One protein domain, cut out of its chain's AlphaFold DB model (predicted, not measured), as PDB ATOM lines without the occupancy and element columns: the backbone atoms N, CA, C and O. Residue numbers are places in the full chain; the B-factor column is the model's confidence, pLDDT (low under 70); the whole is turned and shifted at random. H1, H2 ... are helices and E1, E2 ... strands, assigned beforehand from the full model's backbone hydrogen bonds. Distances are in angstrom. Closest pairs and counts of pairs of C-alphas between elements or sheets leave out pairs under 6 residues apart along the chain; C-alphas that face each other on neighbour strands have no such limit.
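Overview. This is residues 4 to 118 of the 120 residues of an uncharacterized protein of Streptococcus sanguinis SK49 (UniProt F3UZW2). A strongly twisted sheet of five strands, drawn out by the long hairpin E2 and E3, has a cluster of three helices, H1, H2 and H3, at one end and the tip of that hairpin at the other. H3 packs on one face of the sheet, and H4 sits on the opposite face, beside the edge strand E1. The 115 printed residues include four named helices and five named strands, in the order H1 H2 H3 E1 E2 E3 H4 E4 E5; the sheet, mixed, runs E1 E2 E3 E4 E5, and the class is mixed, helices and strands. The whole is compact, with a radius of gyration of the C-alphas of 13.7 A and an elongated outline of 43 by 28 by 24 A.

Arrangement. E1, residues 46 to 50, E2, residues 55 to 65, and E3, residues 68 to 78, form a meander, each strand the antiparallel neighbour of the one before. E1 and E2 are a hairpin, with N 47 and O 58 2.8 A apart. E2 and E3 are a hairpin, with N 61 and O 72 2.9 A apart; E2 bends by 51 degrees at residue 62. E4, residues 102 to 107, is parallel to E3, with N 73 and O 104 2.8 A apart. E5, residues 115 to 117, forms a hairpin with E4, with N 105 and O 116 2.7 A apart. H3, residues 29 to 39, lies over E2 and E3 at a height over the sheet of 9.4 A; its closest C-alphas to E3 are those of Leu 35 and Ile 76, 6.0 A apart. H4, residues 86 to 96, is on the opposite face at a height of 6.4 A, only just over none of the strands, with 2 of its C-alphas falling on E1. E3, H4 and E4 make a strand-helix-strand unit, two parallel neighbour strands with a helix between, and its crossover is right-handed. H1, residues 4 to 14, touches H3, with the C-alphas of Arg 9 and Leu 39 closest at 6.2 A. H2, residues 17 to 26, touches H1 at a steep tilt of 64 degrees, opposite ways, with the C-alphas of Ile 11 and Glu 17 closest at 5.4 A. H1 and H2 only graze the sheet, and H4 is apart from H1, H2 and H3. In H1, H2, H3 and H4 every O i to N i+4 pair is within hydrogen-bond range.

Along the chain. E2 measures 29.0 A from first to last C-alpha, E3 28.8 A and E4 16.8 A. H4 measures 15.5 A, H1 15.3 A, H3 15.0 A and H2 14.4 A. H1 begins at C-alpha 4, (39.085, -30.725, 2.577); E2 ends at C-alpha 65, (4.098, -18.270, 14.508); E5 ends at C-alpha 117, (5.394, -19.211, 1.216).

Size, cuts and confidence. The two C-alphas farthest apart, those of Ser 4 and Ser 67, are 42.9 A apart. The printed part has no cut, and no link is long. The mean pLDDT of the printed part is 88.3; residues 64 to 67 and 111 to 112 are under 70.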
ATOM      1  N   SER A   4      39.156 -29.300   2.224       86.62
ATOM      2  CA  SER A   4      39.085 -30.725   2.577       86.62
ATOM      3  C   SER A   4      37.973 -31.014   3.587       86.62
ATOM      4  O   SER A   4      37.206 -31.956   3.408       86.62
ATOM      5  N   GLN A   5      37.854 -30.178   4.621       90.12
ATOM      6  CA  GLN A   5      36.787 -30.260   5.621       90.12
ATOM      7  C   GLN A   5      35.416 -30.010   4.990       90.12
ATOM      8  O   GLN A   5      34.478 -30.760   5.248       90.12
ATOM      9  N   ARG A   6      35.316 -28.997   4.121       91.00
ATOM     10  CA  ARG A   6      34.079 -28.665   3.408       91.00
ATOM     11  C   ARG A   6      33.605 -29.831   2.548       91.00
ATOM     12  O   ARG A   6      32.440 -30.205   2.617       91.00
ATOM     13  N   ASN A   7      34.514 -30.438   1.784       92.50
ATOM     14  CA  ASN A   7      34.192 -31.593   0.952       92.50
ATOM     15  C   ASN A   7      33.733 -32.791   1.795       92.50
ATOM     16  O   ASN A   7      32.732 -33.409   1.458       92.50
ATOM     17  N   ALA A   8      34.407 -33.087   2.910       92.25
ATOM     18  CA  ALA A   8      33.995 -34.170   3.805       92.25
ATOM     19  C   ALA A   8      32.574 -33.955   4.359       92.25
ATOM     20  O   ALA A   8      31.742 -34.855   4.282       92.25
ATOM     21  N   ARG A   9      32.259 -32.741   4.828       93.62
ATOM     22  CA  ARG A   9      30.921 -32.404   5.341       93.62
ATOM     23  C   ARG A   9      29.844 -32.426   4.258       93.62
ATOM     24  O   ARG A   9      28.731 -32.872   4.517       93.62
ATOM     25  N   LEU A  10      30.156 -31.996   3.035       92.56
ATOM     26  CA  LEU A  10      29.235 -32.137   1.903       92.56
ATOM     27  C   LEU A  10      28.966 -33.596   1.546       92.56
ATOM     28  O   LEU A  10      27.832 -33.929   1.215       92.56
ATOM     29  N   ILE A  11      29.977 -34.463   1.625       93.69
ATOM     30  CA  ILE A  11      29.798 -35.897   1.372       93.69
ATOM     31  C   ILE A  11      28.820 -36.486   2.381       93.69
ATOM     32  O   ILE A  11      27.950 -37.249   1.981       93.69
ATOM     33  N   GLU A  12      28.908 -36.099   3.650       92.69
ATOM     34  CA  GLU A  12      27.968 -36.544   4.683       92.69
ATOM     35  C   GLU A  12      26.534 -36.079   4.378       92.69
ATOM     36  O   GLU A  12      25.613 -36.887   4.399       92.69
ATOM     37  N   VAL A  13      26.346 -34.814   3.986       92.12
ATOM     38  CA  VAL A  13      25.016 -34.250   3.673       92.12
ATOM     39  C   VAL A  13      24.411 -34.829   2.388       92.12
ATOM     40  O   VAL A  13      23.210 -35.093   2.314       92.12
ATOM     41  N   THR A  14      25.223 -34.987   1.344       91.62
ATOM     42  CA  THR A  14      24.753 -35.414   0.015       91.62
ATOM     43  C   THR A  14      24.754 -36.929  -0.162       91.62
ATOM     44  O   THR A  14      24.119 -37.439  -1.086       91.62
ATOM     45  N   ASN A  15      25.507 -37.644   0.679       91.38
ATOM     46  CA  ASN A  15      25.876 -39.048   0.510       91.38
ATOM     47  C   ASN A  15      26.415 -39.363  -0.906       91.38
ATOM     48  O   ASN A  15      26.182 -40.443  -1.453       91.38
ATOM     49  N   ASN A  16      27.085 -38.393  -1.546       91.75
ATOM     50  CA  ASN A  16      27.570 -38.505  -2.922       91.75
ATOM     51  C   ASN A  16      28.840 -37.668  -3.147       91.75
ATOM     52  O   ASN A  16      28.805 -36.440  -3.259       91.75
ATOM     53  N   GLU A  17      29.978 -38.348  -3.278       92.12
ATOM     54  CA  GLU A  17      31.279 -37.703  -3.462       92.12
ATOM     55  C   GLU A  17      31.402 -36.935  -4.779       92.12
ATOM     56  O   GLU A  17      31.923 -35.818  -4.799       92.12
ATOM     57  N   SER A  18      30.904 -37.501  -5.879       91.56
ATOM     58  CA  SER A  18      30.981 -36.840  -7.181       91.56
ATOM     59  C   SER A  18      30.163 -35.549  -7.193       91.56
ATOM     60  O   SER A  18      30.628 -34.534  -7.712       91.56
ATOM     61  N   LEU A  19      28.964 -35.576  -6.605       91.81
ATOM     62  CA  LEU A  19      28.108 -34.399  -6.501       91.81
ATOM     63  C   LEU A  19      28.710 -33.356  -5.556       91.81
ATOM     64  O   LEU A  19      28.740 -32.183  -5.904       91.81
ATOM     65  N   SER A  20      29.267 -33.772  -4.417       93.06
ATOM     66  CA  SER A  20      29.936 -32.866  -3.472       93.06
ATOM     67  C   SER A  20      31.054 -32.066  -4.139       93.06
ATOM     68  O   SER A  20      31.104 -30.843  -4.022       93.06
ATOM     69  N   ARG A  21      31.914 -32.736  -4.917       91.06
ATOM     70  CA  ARG A  21      32.986 -32.069  -5.671       91.06
ATOM     71  C   ARG A  21      32.439 -31.115  -6.735       91.06
ATOM     72  O   ARG A  21      33.004 -30.040  -6.916       91.06
ATOM     73  N   LYS A  22      31.350 -31.494  -7.416       90.75
ATOM     74  CA  LYS A  22      30.676 -30.646  -8.412       90.75
ATOM     75  C   LYS A  22      30.126 -29.367  -7.775       90.75
ATOM     76  O   LYS A  22      30.433 -28.288  -8.266       90.75
ATOM     77  N   ILE A  23      29.420 -29.479  -6.647       91.75
ATOM     78  CA  ILE A  23      28.895 -28.331  -5.887       91.75
ATOM     79  C   ILE A  23      30.026 -27.350  -5.561       91.75
ATOM     80  O   ILE A  23      29.901 -26.157  -5.818       91.75
ATOM     81  N   LEU A  24      31.159 -27.849  -5.057       91.56
ATOM     82  CA  LEU A  24      32.310 -27.003  -4.727       91.56
ATOM     83  C   LEU A  24      32.939 -26.309  -5.932       91.56
ATOM     84  O   LEU A  24      33.454 -25.205  -5.784       91.56
ATOM     85  N   ALA A  25      32.939 -26.962  -7.093       90.00
ATOM     86  CA  ALA A  25      33.501 -26.403  -8.316       90.00
ATOM     87  C   ALA A  25      32.589 -25.344  -8.958       90.00
ATOM     88  O   ALA A  25      33.091 -24.435  -9.612       90.00
ATOM     89  N   GLU A  26      31.271 -25.472  -8.788       90.06
ATOM     90  CA  GLU A  26      30.267 -24.583  -9.391       90.06
ATOM     91  C   GLU A  26      29.876 -23.405  -8.480       90.06
ATOM     92  O   GLU A  26      29.396 -22.384  -8.976       90.06
ATOM     93  N   SER A  27      30.111 -23.517  -7.169       90.25
ATOM     94  CA  SER A  27      29.782 -22.470  -6.194       90.25
ATOM     95  C   SER A  27      30.711 -21.258  -6.309       90.25
ATOM     96  O   SER A  27      31.933 -21.388  -6.390       90.25
ATOM     97  N   ASN A  28      30.138 -20.057  -6.233       91.06
ATOM     98  CA  ASN A  28      30.913 -18.817  -6.100       91.06
ATOM     99  C   ASN A  28      31.324 -18.555  -4.635       91.06
ATOM    100  O   ASN A  28      30.822 -19.202  -3.720       91.06
ATOM    101  N   GLU A  29      32.207 -17.579  -4.394       89.56
ATOM    102  CA  GLU A  29      32.718 -17.268  -3.044       89.56
ATOM    103  C   GLU A  29      31.604 -17.008  -2.017       89.56
ATOM    104  O   GLU A  29      31.636 -17.561  -0.922       89.56
ATOM    105  N   ARG A  30      30.570 -16.244  -2.387       88.62
ATOM    106  CA  ARG A  30      29.450 -15.934  -1.486       88.62
ATOM    107  C   ARG A  30      28.645 -17.181  -1.122       88.62
ATOM    108  O   ARG A  30      28.222 -17.335   0.020       88.62
ATOM    109  N   GLU A  31      28.400 -18.049  -2.094       89.69
ATOM    110  CA  GLU A  31      27.716 -19.320  -1.869       89.69
ATOM    111  C   GLU A  31      28.556 -20.251  -0.991       89.69
ATOM    112  O   GLU A  31      28.020 -20.858  -0.067       89.69
ATOM    113  N   LEU A  32      29.874 -20.298  -1.207       91.44
ATOM    114  CA  LEU A  32      30.800 -21.061  -0.368       91.44
ATOM    115  C   LEU A  32      30.817 -20.565   1.084       91.44
ATOM    116  O   LEU A  32      30.867 -21.395   1.989       91.44
ATOM    117  N   ASP A  33      30.732 -19.255   1.319       91.06
ATOM    118  CA  ASP A  33      30.658 -18.685   2.671       91.06
ATOM    119  C   ASP A  33      29.372 -19.109   3.397       91.06
ATOM    120  O   ASP A  33      29.407 -19.554   4.549       91.06
ATOM    121  N   VAL A  34      28.225 -19.022   2.720       91.19
ATOM    122  CA  VAL A  34      26.927 -19.439   3.277       91.19
ATOM    123  C   VAL A  34      26.888 -20.952   3.501       91.19
ATOM    124  O   VAL A  34      26.422 -21.421   4.543       91.19
ATOM    125  N   LEU A  35      27.437 -21.722   2.564       92.56
ATOM    126  CA  LEU A  35      27.562 -23.169   2.671       92.56
ATOM    127  C   LEU A  35      28.469 -23.571   3.842       92.56
ATOM    128  O   LEU A  35      28.116 -24.467   4.604       92.56
ATOM    129  N   ASP A  36      29.589 -22.880   4.052       92.50
ATOM    130  CA  ASP A  36      30.486 -23.112   5.187       92.50
ATOM    131  C   ASP A  36      29.809 -22.890   6.536       92.50
ATOM    132  O   ASP A  36      30.093 -23.616   7.494       92.50
ATOM    133  N   LEU A  37      28.930 -21.894   6.629       90.88
ATOM    134  CA  LEU A  37      28.126 -21.653   7.825       90.88
ATOM    135  C   LEU A  37      27.066 -22.741   8.013       90.88
ATOM    136  O   LEU A  37      26.811 -23.162   9.139       90.88
ATOM    137  N   ALA A  38      26.452 -23.224   6.931       91.50
ATOM    138  CA  ALA A  38      25.478 -24.309   6.981       91.50
ATOM    139  C   ALA A  38      26.108 -25.648   7.394       91.50
ATOM    140  O   ALA A  38      25.576 -26.325   8.267       91.50
ATOM    141  N   LEU A  39      27.267 -26.007   6.840       92.75
ATOM    142  CA  LEU A  39      27.933 -27.296   7.083       92.75
ATOM    143  C   LEU A  39      28.516 -27.452   8.496       92.75
ATOM    144  O   LEU A  39      28.847 -28.573   8.901       92.75
ATOM    145  N   GLN A  40      28.652 -26.349   9.236       91.31
ATOM    146  CA  GLN A  40      28.992 -26.359  10.662       91.31
ATOM    147  C   GLN A  40      27.830 -26.832  11.539       91.31
ATOM    148  O   GLN A  40      28.061 -27.266  12.668       91.31
ATOM    149  N   GLU A  41      26.593 -26.764  11.042       87.94
ATOM    150  CA  GLU A  41      25.440 -27.257  11.781       87.94
ATOM    151  C   GLU A  41      25.362 -28.793  11.757       87.94
ATOM    152  O   GLU A  41      25.913 -29.450  10.862       87.94
ATOM    153  N   PRO A  42      24.678 -29.401  12.743       86.31
ATOM    154  CA  PRO A  42      24.370 -30.824  12.714       86.31
ATOM    155  C   PRO A  42      23.592 -31.213  11.450       86.31
ATOM    156  O   PRO A  42      22.740 -30.465  10.980       86.31
ATOM    157  N   GLU A  43      23.832 -32.416  10.927       81.75
ATOM    158  CA  GLU A  43      23.240 -32.883   9.661       81.75
ATOM    159  C   GLU A  43      21.703 -32.844   9.662       81.75
ATOM    160  O   GLU A  43      21.086 -32.496   8.664       81.75
ATOM    161  N   ASN A  44      21.068 -33.100  10.809       82.31
ATOM    162  CA  ASN A  44      19.608 -33.061  10.951       82.31
ATOM    163  C   ASN A  44      18.988 -31.655  10.815       82.31
ATOM    164  O   ASN A  44      17.763 -31.524  10.817       82.31
ATOM    165  N   LYS A  45      19.813 -30.606  10.736       90.44
ATOM    166  CA  LYS A  45      19.396 -29.241  10.404       90.44
ATOM    167  C   LYS A  45      19.438 -28.964   8.909       90.44
ATOM    168  O   LYS A  45      18.932 -27.929   8.491       90.44
ATOM    169  N   LEU A  46      20.007 -29.859   8.109       93.44
ATOM    170  CA  LEU A  46      20.163 -29.673   6.677       93.44
ATOM    171  C   LEU A  46      19.202 -30.576   5.908       93.44
ATOM    172  O   LEU A  46      19.098 -31.782   6.129       93.44
ATOM    173  N   LEU A  47      18.506 -29.956   4.969       94.12
ATOM    174  CA  LEU A  47      17.716 -30.616   3.953       94.12
ATOM    175  C   LEU A  47      18.556 -30.704   2.689       94.12
ATOM    176  O   LEU A  47      19.003 -29.685   2.164       94.12
ATOM    177  N   PHE A  48      18.725 -31.919   2.187       94.50
ATOM    178  CA  PHE A  48      19.331 -32.188   0.899       94.50
ATOM    179  C   PHE A  48      18.393 -33.036   0.048       94.50
ATOM    180  O   PHE A  48      17.998 -34.153   0.414       94.50
ATOM    181  N   ILE A  49      18.083 -32.513  -1.129       91.88
ATOM    182  CA  ILE A  49      17.417 -33.238  -2.203       91.88
ATOM    183  C   ILE A  49      18.191 -32.989  -3.491       91.88
ATOM    184  O   ILE A  49      18.656 -31.880  -3.745       91.88
ATOM    185  N   GLY A  50      18.363 -34.016  -4.310       85.88
ATOM    186  CA  GLY A  50      19.154 -33.870  -5.520       85.88
ATOM    187  C   GLY A  50      19.280 -35.151  -6.316       85.88
ATOM    188  O   GLY A  50      19.061 -36.254  -5.822       85.88
ATOM    189  N   SER A  51      19.649 -34.963  -7.571       81.50
ATOM    190  CA  SER A  51      19.987 -35.983  -8.549       81.50
ATOM    191  C   SER A  51      21.308 -35.600  -9.229       81.50
ATOM    192  O   SER A  51      22.037 -34.721  -8.769       81.50
ATOM    193  N   THR A  52      21.638 -36.253 -10.340       76.56
ATOM    194  CA  THR A  52      22.798 -35.888 -11.163       76.56
ATOM    195  C   THR A  52      22.651 -34.499 -11.805       76.56
ATOM    196  O   THR A  52      23.649 -33.793 -11.982       76.56
ATOM    197  N   ASP A  53      21.414 -34.088 -12.110       82.75
ATOM    198  CA  ASP A  53      21.120 -32.891 -12.912       82.75
ATOM    199  C   ASP A  53      20.777 -31.656 -12.073       82.75
ATOM    200  O   ASP A  53      20.908 -30.529 -12.545       82.75
ATOM    201  N   TYR A  54      20.352 -31.848 -10.825       87.75
ATOM    202  CA  TYR A  54      20.006 -30.757  -9.918       87.75
ATOM    203  C   TYR A  54      20.273 -31.142  -8.469       87.75
ATOM    204  O   TYR A  54      20.255 -32.315  -8.109       87.75
ATOM    205  N   TYR A  55      20.435 -30.146  -7.610       92.81
ATOM    206  CA  TYR A  55      20.463 -30.334  -6.167       92.81
ATOM    207  C   TYR A  55      19.858 -29.117  -5.476       92.81
ATOM    208  O   TYR A  55      19.776 -28.046  -6.068       92.81
ATOM    209  N   SER A  56      19.433 -29.275  -4.233       94.00
ATOM    210  CA  SER A  56      19.000 -28.191  -3.364       94.00
ATOM    211  C   SER A  56      19.451 -28.505  -1.945       94.00
ATOM    212  O   SER A  56      19.130 -29.570  -1.408       94.00
ATOM    213  N   ILE A  57      20.224 -27.589  -1.365       94.94
ATOM    214  CA  ILE A  57      20.618 -27.627   0.042       94.94
ATOM    215  C   ILE A  57      19.906 -26.477   0.744       94.94
ATOM    216  O   ILE A  57      20.044 -25.314   0.354       94.94
ATOM    217  N   CYS A  58      19.158 -26.809   1.790       94.50
ATOM    218  CA  CYS A  58      18.492 -25.840   2.650       94.50
ATOM    219  C   CYS A  58      18.807 -26.126   4.115       94.50
ATOM    220  O   CYS A  58      19.044 -27.273   4.492       94.50
ATOM    221  N   ARG A  59      18.754 -25.102   4.961       93.88
ATOM    222  CA  ARG A  59      18.718 -25.278   6.415       93.88
ATOM    223  C   ARG A  59      17.266 -25.246   6.892       93.88
ATOM    224  O   ARG A  59      16.482 -24.408   6.457       93.88
ATOM    225  N   ILE A  60      16.912 -26.176   7.774       92.19
ATOM    226  CA  ILE A  60      15.580 -26.327   8.361       92.19
ATOM    227  C   ILE A  60      15.527 -25.557   9.683       92.19
ATOM    228  O   ILE A  60      16.040 -26.011  10.714       92.19
ATOM    229  N   ASN A  61      14.816 -24.433   9.680       89.62
ATOM    230  CA  ASN A  61      14.497 -23.676  10.882       89.62
ATOM    231  C   ASN A  61      13.041 -23.917  11.271       89.62
ATOM    232  O   ASN A  61      12.116 -23.585  10.536       89.62
ATOM    233  N   LYS A  62      12.832 -24.510  12.447       83.12
ATOM    234  CA  LYS A  62      11.492 -24.676  13.015       83.12
ATOM    235  C   LYS A  62      11.135 -23.392  13.753       83.12
ATOM    236  O   LYS A  62      11.767 -23.085  14.762       83.12
ATOM    237  N   GLU A  63      10.145 -22.667  13.250       81.00
ATOM    238  CA  GLU A  63       9.648 -21.430  13.847       81.00
ATOM    239  C   GLU A  63       8.185 -21.622  14.280       81.00
ATOM    240  O   GLU A  63       7.398 -22.311  13.633       81.00
ATOM    241  N   SER A  64       7.805 -21.027  15.408       68.06
ATOM    242  CA  SER A  64       6.412 -21.013  15.860       68.06
ATOM    243  C   SER A  64       5.840 -19.628  15.589       68.06
ATOM    244  O   SER A  64       6.289 -18.660  16.203       68.06
ATOM    245  N   GLN A  65       4.838 -19.519  14.716       62.41
ATOM    246  CA  GLN A  65       4.098 -18.270  14.508       62.41
ATOM    247  C   GLN A  65       2.632 -18.455  14.880       62.41
ATOM    248  O   GLN A  65       1.971 -19.343  14.354       62.41
ATOM    249  N   ALA A  66       2.122 -17.601  15.775       58.38
ATOM    250  CA  ALA A  66       0.692 -17.466  16.080       58.38
ATOM    251  C   ALA A  66      -0.065 -18.811  16.221       58.38
ATOM    252  O   ALA A  66      -1.120 -19.010  15.625       58.38
ATOM    253  N   SER A  67       0.495 -19.744  17.005       61.03
ATOM    254  CA  SER A  67      -0.052 -21.094  17.268       61.03
ATOM    255  C   SER A  67      -0.011 -22.090  16.097       61.03
ATOM    256  O   SER A  67      -0.480 -23.216  16.247       61.03
ATOM    257  N   SER A  68       0.592 -21.718  14.967       72.81
ATOM    258  CA  SER A  68       0.819 -22.583  13.806       72.81
ATOM    259  C   SER A  68       2.261 -23.094  13.780       72.81
ATOM    260  O   SER A  68       3.206 -22.369  14.109       72.81
ATOM    261  N   LYS A  69       2.432 -24.364  13.405       83.00
ATOM    262  CA  LYS A  69       3.747 -24.978  13.207       83.00
ATOM    263  C   LYS A  69       4.292 -24.544  11.845       83.00
ATOM    264  O   LYS A  69       3.728 -24.906  10.816       83.00
ATOM    265  N   VAL A  70       5.387 -23.787  11.842       89.12
ATOM    266  CA  VAL A  70       5.999 -23.263  10.618       89.12
ATOM    267  C   VAL A  70       7.420 -23.800  10.478       89.12
ATOM    268  O   VAL A  70       8.159 -23.941  11.455       89.12
ATOM    269  N   ILE A  71       7.814 -24.125   9.253       91.00
ATOM    270  CA  ILE A  71       9.209 -24.414   8.923       91.00
ATOM    271  C   ILE A  71       9.674 -23.416   7.878       91.00
ATOM    272  O   ILE A  71       9.073 -23.266   6.818       91.00
ATOM    273  N   VAL A  72      10.777 -22.749   8.194       91.88
ATOM    274  CA  VAL A  72      11.501 -21.885   7.275       91.88
ATOM    275  C   VAL A  72      12.677 -22.676   6.716       91.88
ATOM    276  O   VAL A  72      13.538 -23.155   7.456       91.88
ATOM    277  N   LEU A  73      12.692 -22.819   5.398       93.44
ATOM    278  CA  LEU A  73      13.794 -23.357   4.626       93.44
ATOM    279  C   LEU A  73      14.695 -22.199   4.201       93.44
ATOM    280  O   LEU A  73      14.403 -21.462   3.256       93.44
ATOM    281  N   ASP A  74      15.807 -22.041   4.905       92.88
ATOM    282  CA  ASP A  74      16.858 -21.117   4.505       92.88
ATOM    283  C   ASP A  74      17.569 -21.714   3.289       92.88
ATOM    284  O   ASP A  74      18.232 -22.749   3.389       92.88
ATOM    285  N   TYR A  75      17.420 -21.080   2.131       93.00
ATOM    286  CA  TYR A  75      18.071 -21.521   0.903       93.00
ATOM    287  C   TYR A  75      19.583 -21.289   1.002       93.00
ATOM    288  O   TYR A  75      20.003 -20.143   1.170       93.00
ATOM    289  N   ILE A  76      20.376 -22.363   0.903       92.75
ATOM    290  CA  ILE A  76      21.841 -22.335   1.041       92.75
ATOM    291  C   ILE A  76      22.520 -22.402  -0.328       92.75
ATOM    292  O   ILE A  76      23.350 -21.550  -0.631       92.75
ATOM    293  N   SER A  77      22.199 -23.414  -1.144       92.81
ATOM    294  CA  SER A  77      22.894 -23.667  -2.415       92.81
ATOM    295  C   SER A  77      22.050 -24.485  -3.402       92.81
ATOM    296  O   SER A  77      21.204 -25.293  -2.993       92.81
ATOM    297  N   GLY A  78      22.302 -24.295  -4.701       92.19
ATOM    298  CA  GLY A  78      21.701 -25.056  -5.803       92.19
ATOM    299  C   GLY A  78      20.369 -24.503  -6.324       92.19
ATOM    300  O   GLY A  78      20.239 -23.347  -6.709       92.19
ATOM    301  N   MET A  79      19.355 -25.356  -6.417       92.62
ATOM    302  CA  MET A  79      18.011 -24.978  -6.845       92.62
ATOM    303  C   MET A  79      17.238 -24.397  -5.661       92.62
ATOM    304  O   MET A  79      17.074 -25.058  -4.635       92.62
ATOM    305  N   SER A  80      16.716 -23.178  -5.812       91.69
ATOM    306  CA  SER A  80      15.840 -22.569  -4.805       91.69
ATOM    307  C   SER A  80      14.575 -23.413  -4.575       91.69
ATOM    308  O   SER A  80      13.994 -23.874  -5.561       91.69
ATOM    309  N   PRO A  81      14.084 -23.548  -3.325       92.25
ATOM    310  CA  PRO A  81      12.808 -24.201  -3.030       92.25
ATOM    311  C   PRO A  81      11.606 -23.668  -3.810       92.25
ATOM    312  O   PRO A  81      10.705 -24.429  -4.138       92.25
ATOM    313  N   MET A  82      11.621 -22.387  -4.189       91.62
ATOM    314  CA  MET A  82      10.563 -21.787  -5.021       91.62
ATOM    315  C   MET A  82      10.499 -22.372  -6.432       91.62
ATOM    316  O   MET A  82       9.483 -22.247  -7.104       91.62
ATOM    317  N   ASN A  83      11.595 -22.976  -6.891       91.56
ATOM    318  CA  ASN A  83      11.698 -23.591  -8.210       91.56
ATOM    319  C   ASN A  83      11.502 -25.110  -8.151       91.56
ATOM    320  O   ASN A  83      11.666 -25.782  -9.171       91.56
ATOM    321  N   TRP A  84      11.208 -25.679  -6.978       91.75
ATOM    322  CA  TRP A  84      10.886 -27.096  -6.892       91.75
ATOM    323  C   TRP A  84       9.606 -27.377  -7.677       91.75
ATOM    324  O   TRP A  84       8.674 -26.587  -7.675       91.75
ATOM    325  N   GLY A  85       9.554 -28.511  -8.370       89.81
ATOM    326  CA  GLY A  85       8.283 -29.032  -8.872       89.81
ATOM    327  C   GLY A  85       7.524 -29.761  -7.762       89.81
ATOM    328  O   GLY A  85       8.133 -30.220  -6.795       89.81
ATOM    329  N   GLU A  86       6.220 -29.977  -7.949       90.19
ATOM    330  CA  GLU A  86       5.344 -30.680  -6.992       90.19
ATOM    331  C   GLU A  86       5.929 -32.026  -6.520       90.19
ATOM    332  O   GLU A  86       5.896 -32.360  -5.336       90.19
ATOM    333  N   LYS A  87       6.526 -32.797  -7.438       89.56
ATOM    334  CA  LYS A  87       7.170 -34.077  -7.111       89.56
ATOM    335  C   LYS A  87       8.340 -33.904  -6.139       89.56
ATOM    336  O   LYS A  87       8.447 -34.661  -5.180       89.56
ATOM    337  N   LEU A  88       9.206 -32.927  -6.403       90.06
ATOM    338  CA  LEU A  88      10.402 -32.676  -5.603       90.06
ATOM    339  C   LEU A  88      10.031 -32.120  -4.224       90.06
ATOM    340  O   LEU A  88      10.596 -32.538  -3.217       90.06
ATOM    341  N   TYR A  89       9.023 -31.247  -4.182       91.06
ATOM    342  CA  TYR A  89       8.432 -30.765  -2.941       91.06
ATOM    343  C   TYR A  89       7.889 -31.921  -2.088       91.06
ATOM    344  O   TYR A  89       8.273 -32.059  -0.928       91.06
ATOM    345  N   LYS A  90       7.074 -32.817  -2.665       90.81
ATOM    346  CA  LYS A  90       6.540 -33.990  -1.948       90.81
ATOM    347  C   LYS A  90       7.637 -34.926  -1.447       90.81
ATOM    348  O   LYS A  90       7.542 -35.419  -0.327       90.81
ATOM    349  N   GLU A  91       8.679 -35.154  -2.245       91.19
ATOM    350  CA  GLU A  91       9.838 -35.952  -1.834       91.19
ATOM    351  C   GLU A  91      10.538 -35.334  -0.616       91.19
ATOM    352  O   GLU A  91      10.804 -36.032   0.361       91.19
ATOM    353  N   ALA A  92      10.781 -34.019  -0.643       91.62
ATOM    354  CA  ALA A  92      11.383 -33.293   0.469       91.62
ATOM    355  C   ALA A  92      10.518 -33.373   1.735       91.62
ATOM    356  O   ALA A  92      11.023 -33.691   2.814       91.62
ATOM    357  N   VAL A  93       9.207 -33.155   1.599       91.56
ATOM    358  CA  VAL A  93       8.248 -33.231   2.707       91.56
ATOM    359  C   VAL A  93       8.246 -34.618   3.347       91.56
ATOM    360  O   VAL A  93       8.348 -34.722   4.567       91.56
ATOM    361  N   GLN A  94       8.190 -35.682   2.545       91.88
ATOM    362  CA  GLN A  94       8.178 -37.058   3.049       91.88
ATOM    363  C   GLN A  94       9.512 -37.457   3.683       91.88
ATOM    364  O   GLN A  94       9.532 -38.032   4.770       91.88
ATOM    365  N   LYS A  95      10.632 -37.141   3.025       91.25
ATOM    366  CA  LYS A  95      11.975 -37.509   3.491       91.25
ATOM    367  C   LYS A  95      12.323 -36.852   4.828       91.25
ATOM    368  O   LYS A  95      13.018 -37.465   5.634       91.25
ATOM    369  N   TYR A  96      11.844 -35.629   5.059       90.69
ATOM    370  CA  TYR A  96      12.183 -34.833   6.242       90.69
ATOM    371  C   TYR A  96      11.028 -34.661   7.246       90.69
ATOM    372  O   TYR A  96      11.214 -33.983   8.256       90.69
ATOM    373  N   GLY A  97       9.866 -35.289   7.010       89.50
ATOM    374  CA  GLY A  97       8.706 -35.252   7.914       89.50
ATOM    375  C   GLY A  97       8.154 -33.840   8.120       89.50
ATOM    376  O   GLY A  97       8.069 -33.360   9.252       89.50
ATOM    377  N   LEU A  98       7.881 -33.140   7.015       88.88
ATOM    378  CA  LEU A  98       7.469 -31.729   7.002       88.88
ATOM    379  C   LEU A  98       5.961 -31.531   6.754       88.88
ATOM    380  O   LEU A  98       5.514 -30.408   6.559       88.88
ATOM    381  N   ASP A  99       5.191 -32.611   6.738       86.31
ATOM    382  CA  ASP A  99       3.786 -32.689   6.325       86.31
ATOM    383  C   ASP A  99       2.819 -31.917   7.232       86.31
ATOM    384  O   ASP A  99       1.835 -31.360   6.755       86.31
ATOM    385  N   ASP A 100       3.138 -31.805   8.521       85.25
ATOM    386  CA  ASP A 100       2.340 -31.061   9.506       85.25
ATOM    387  C   ASP A 100       2.681 -29.556   9.582       85.25
ATOM    388  O   ASP A 100       2.250 -28.866  10.517       85.25
ATOM    389  N   TYR A 101       3.514 -29.043   8.671       87.69
ATOM    390  CA  TYR A 101       4.090 -27.701   8.763       87.69
ATOM    391  C   TYR A 101       3.765 -26.848   7.541       87.69
ATOM    392  O   TYR A 101       3.897 -27.282   6.400       87.69
ATOM    393  N   SER A 102       3.438 -25.578   7.779       89.25
ATOM    394  CA  SER A 102       3.461 -24.575   6.714       89.25
ATOM    395  C   SER A 102       4.913 -24.262   6.358       89.25
ATOM    396  O   SER A 102       5.705 -23.915   7.240       89.25
ATOM    397  N   LEU A 103       5.266 -24.403   5.080       91.19
ATOM    398  CA  LEU A 103       6.634 -24.223   4.604       91.19
ATOM    399  C   LEU A 103       6.830 -22.839   3.996       91.19
ATOM    400  O   LEU A 103       6.062 -22.399   3.145       91.19
ATOM    401  N   TYR A 104       7.904 -22.182   4.410       92.44
ATOM    402  CA  TYR A 104       8.364 -20.918   3.852       92.44
ATOM    403  C   TYR A 104       9.816 -21.059   3.421       92.44
ATOM    404  O   TYR A 104      10.550 -21.901   3.932       92.44
ATOM    405  N   MET A 105      10.249 -20.205   2.510       92.12
ATOM    406  CA  MET A 105      11.629 -20.071   2.083       92.12
ATOM    407  C   MET A 105      12.174 -18.713   2.513       92.12
ATOM    408  O   MET A 105      11.478 -17.701   2.418       92.12
ATOM    409  N   ARG A 106      13.437 -18.692   2.947       91.62
ATOM    410  CA  ARG A 106      14.217 -17.467   3.155       91.62
ATOM    411  C   ARG A 106      15.468 -17.510   2.287       91.62
ATOM    412  O   ARG A 106      16.235 -18.472   2.331       91.62
ATOM    413  N   ASN A 107      15.696 -16.471   1.486       88.31
ATOM    414  CA  ASN A 107      16.829 -16.443   0.562       88.31
ATOM    415  C   ASN A 107      18.079 -15.838   1.218       88.31
ATOM    416  O   ASN A 107      18.307 -14.626   1.160       88.31
ATOM    417  N   THR A 108      18.929 -16.697   1.782       82.19
ATOM    418  CA  THR A 108      20.167 -16.255   2.445       82.19
ATOM    419  C   THR A 108      21.189 -15.665   1.458       82.19
ATOM    420  O   THR A 108      21.903 -14.718   1.797       82.19
ATOM    421  N   LEU A 109      21.189 -16.115   0.196       80.44
ATOM    422  CA  LEU A 109      22.064 -15.587  -0.860       80.44
ATOM    423  C   LEU A 109      21.657 -14.192  -1.344       80.44
ATOM    424  O   LEU A 109      22.489 -13.480  -1.895       80.44
ATOM    425  N   ALA A 110      20.408 -13.768  -1.154       78.62
ATOM    426  CA  ALA A 110      19.974 -12.414  -1.501       78.62
ATOM    427  C   ALA A 110      20.253 -11.397  -0.381       78.62
ATOM    428  O   ALA A 110      20.193 -10.193  -0.626       78.62
ATOM    429  N   GLY A 111      20.570 -11.857   0.838       67.62
ATOM    430  CA  GLY A 111      20.678 -10.997   2.022       67.62
ATOM    431  C   GLY A 111      19.347 -10.352   2.429       67.62
ATOM    432  O   GLY A 111      19.347  -9.350   3.137       67.62
ATOM    433  N   ARG A 112      18.218 -10.888   1.944       67.25
ATOM    434  CA  ARG A 112      16.865 -10.443   2.295       67.25
ATOM    435  C   ARG A 112      16.240 -11.479   3.222       67.25
ATOM    436  O   ARG A 112      16.208 -12.657   2.881       67.25
ATOM    437  N   GLU A 113      15.708 -11.036   4.356       73.38
ATOM    438  CA  GLU A 113      15.023 -11.897   5.336       73.38
ATOM    439  C   GLU A 113      13.540 -12.135   5.002       73.38
ATOM    440  O   GLU A 113      12.756 -12.547   5.853       73.38
ATOM    441  N   GLU A 114      13.139 -11.870   3.759       83.06
ATOM    442  CA  GLU A 114      11.764 -12.069   3.320       83.06
ATOM    443  C   GLU A 114      11.403 -13.559   3.351       83.06
ATOM    444  O   GLU A 114      12.120 -14.399   2.800       83.06
ATOM    445  N   LEU A 115      10.292 -13.865   4.022       86.81
ATOM    446  CA  LEU A 115       9.701 -15.193   4.062       86.81
ATOM    447  C   LEU A 115       8.717 -15.338   2.909       86.81
ATOM    448  O   LEU A 115       7.706 -14.641   2.857       86.81
ATOM    449  N   LEU A 116       9.009 -16.268   2.010       89.25
ATOM    450  CA  LEU A 116       8.177 -16.570   0.853       89.25
ATOM    451  C   LEU A 116       7.455 -17.900   1.090       89.25
ATOM    452  O   LEU A 116       8.135 -18.891   1.354       89.25
ATOM    453  N   PRO A 117       6.114 -17.955   1.041       89.31
ATOM    454  CA  PRO A 117       5.394 -19.211   1.216       89.31
ATOM    455  C   PRO A 117       5.709 -20.179   0.069       89.31
ATOM    456  O   PRO A 117       5.799 -19.778  -1.093       89.31
ATOM    457  N   LEU A 118       5.882 -21.455   0.408       87.00
ATOM    458  CA  LEU A 118       6.006 -22.550  -0.552       87.00
ATOM    459  C   LEU A 118       4.630 -23.195  -0.734       87.00
ATOM    460  O   LEU A 118       4.346 -24.233  -0.135       87.00
TER     461      LEU A 118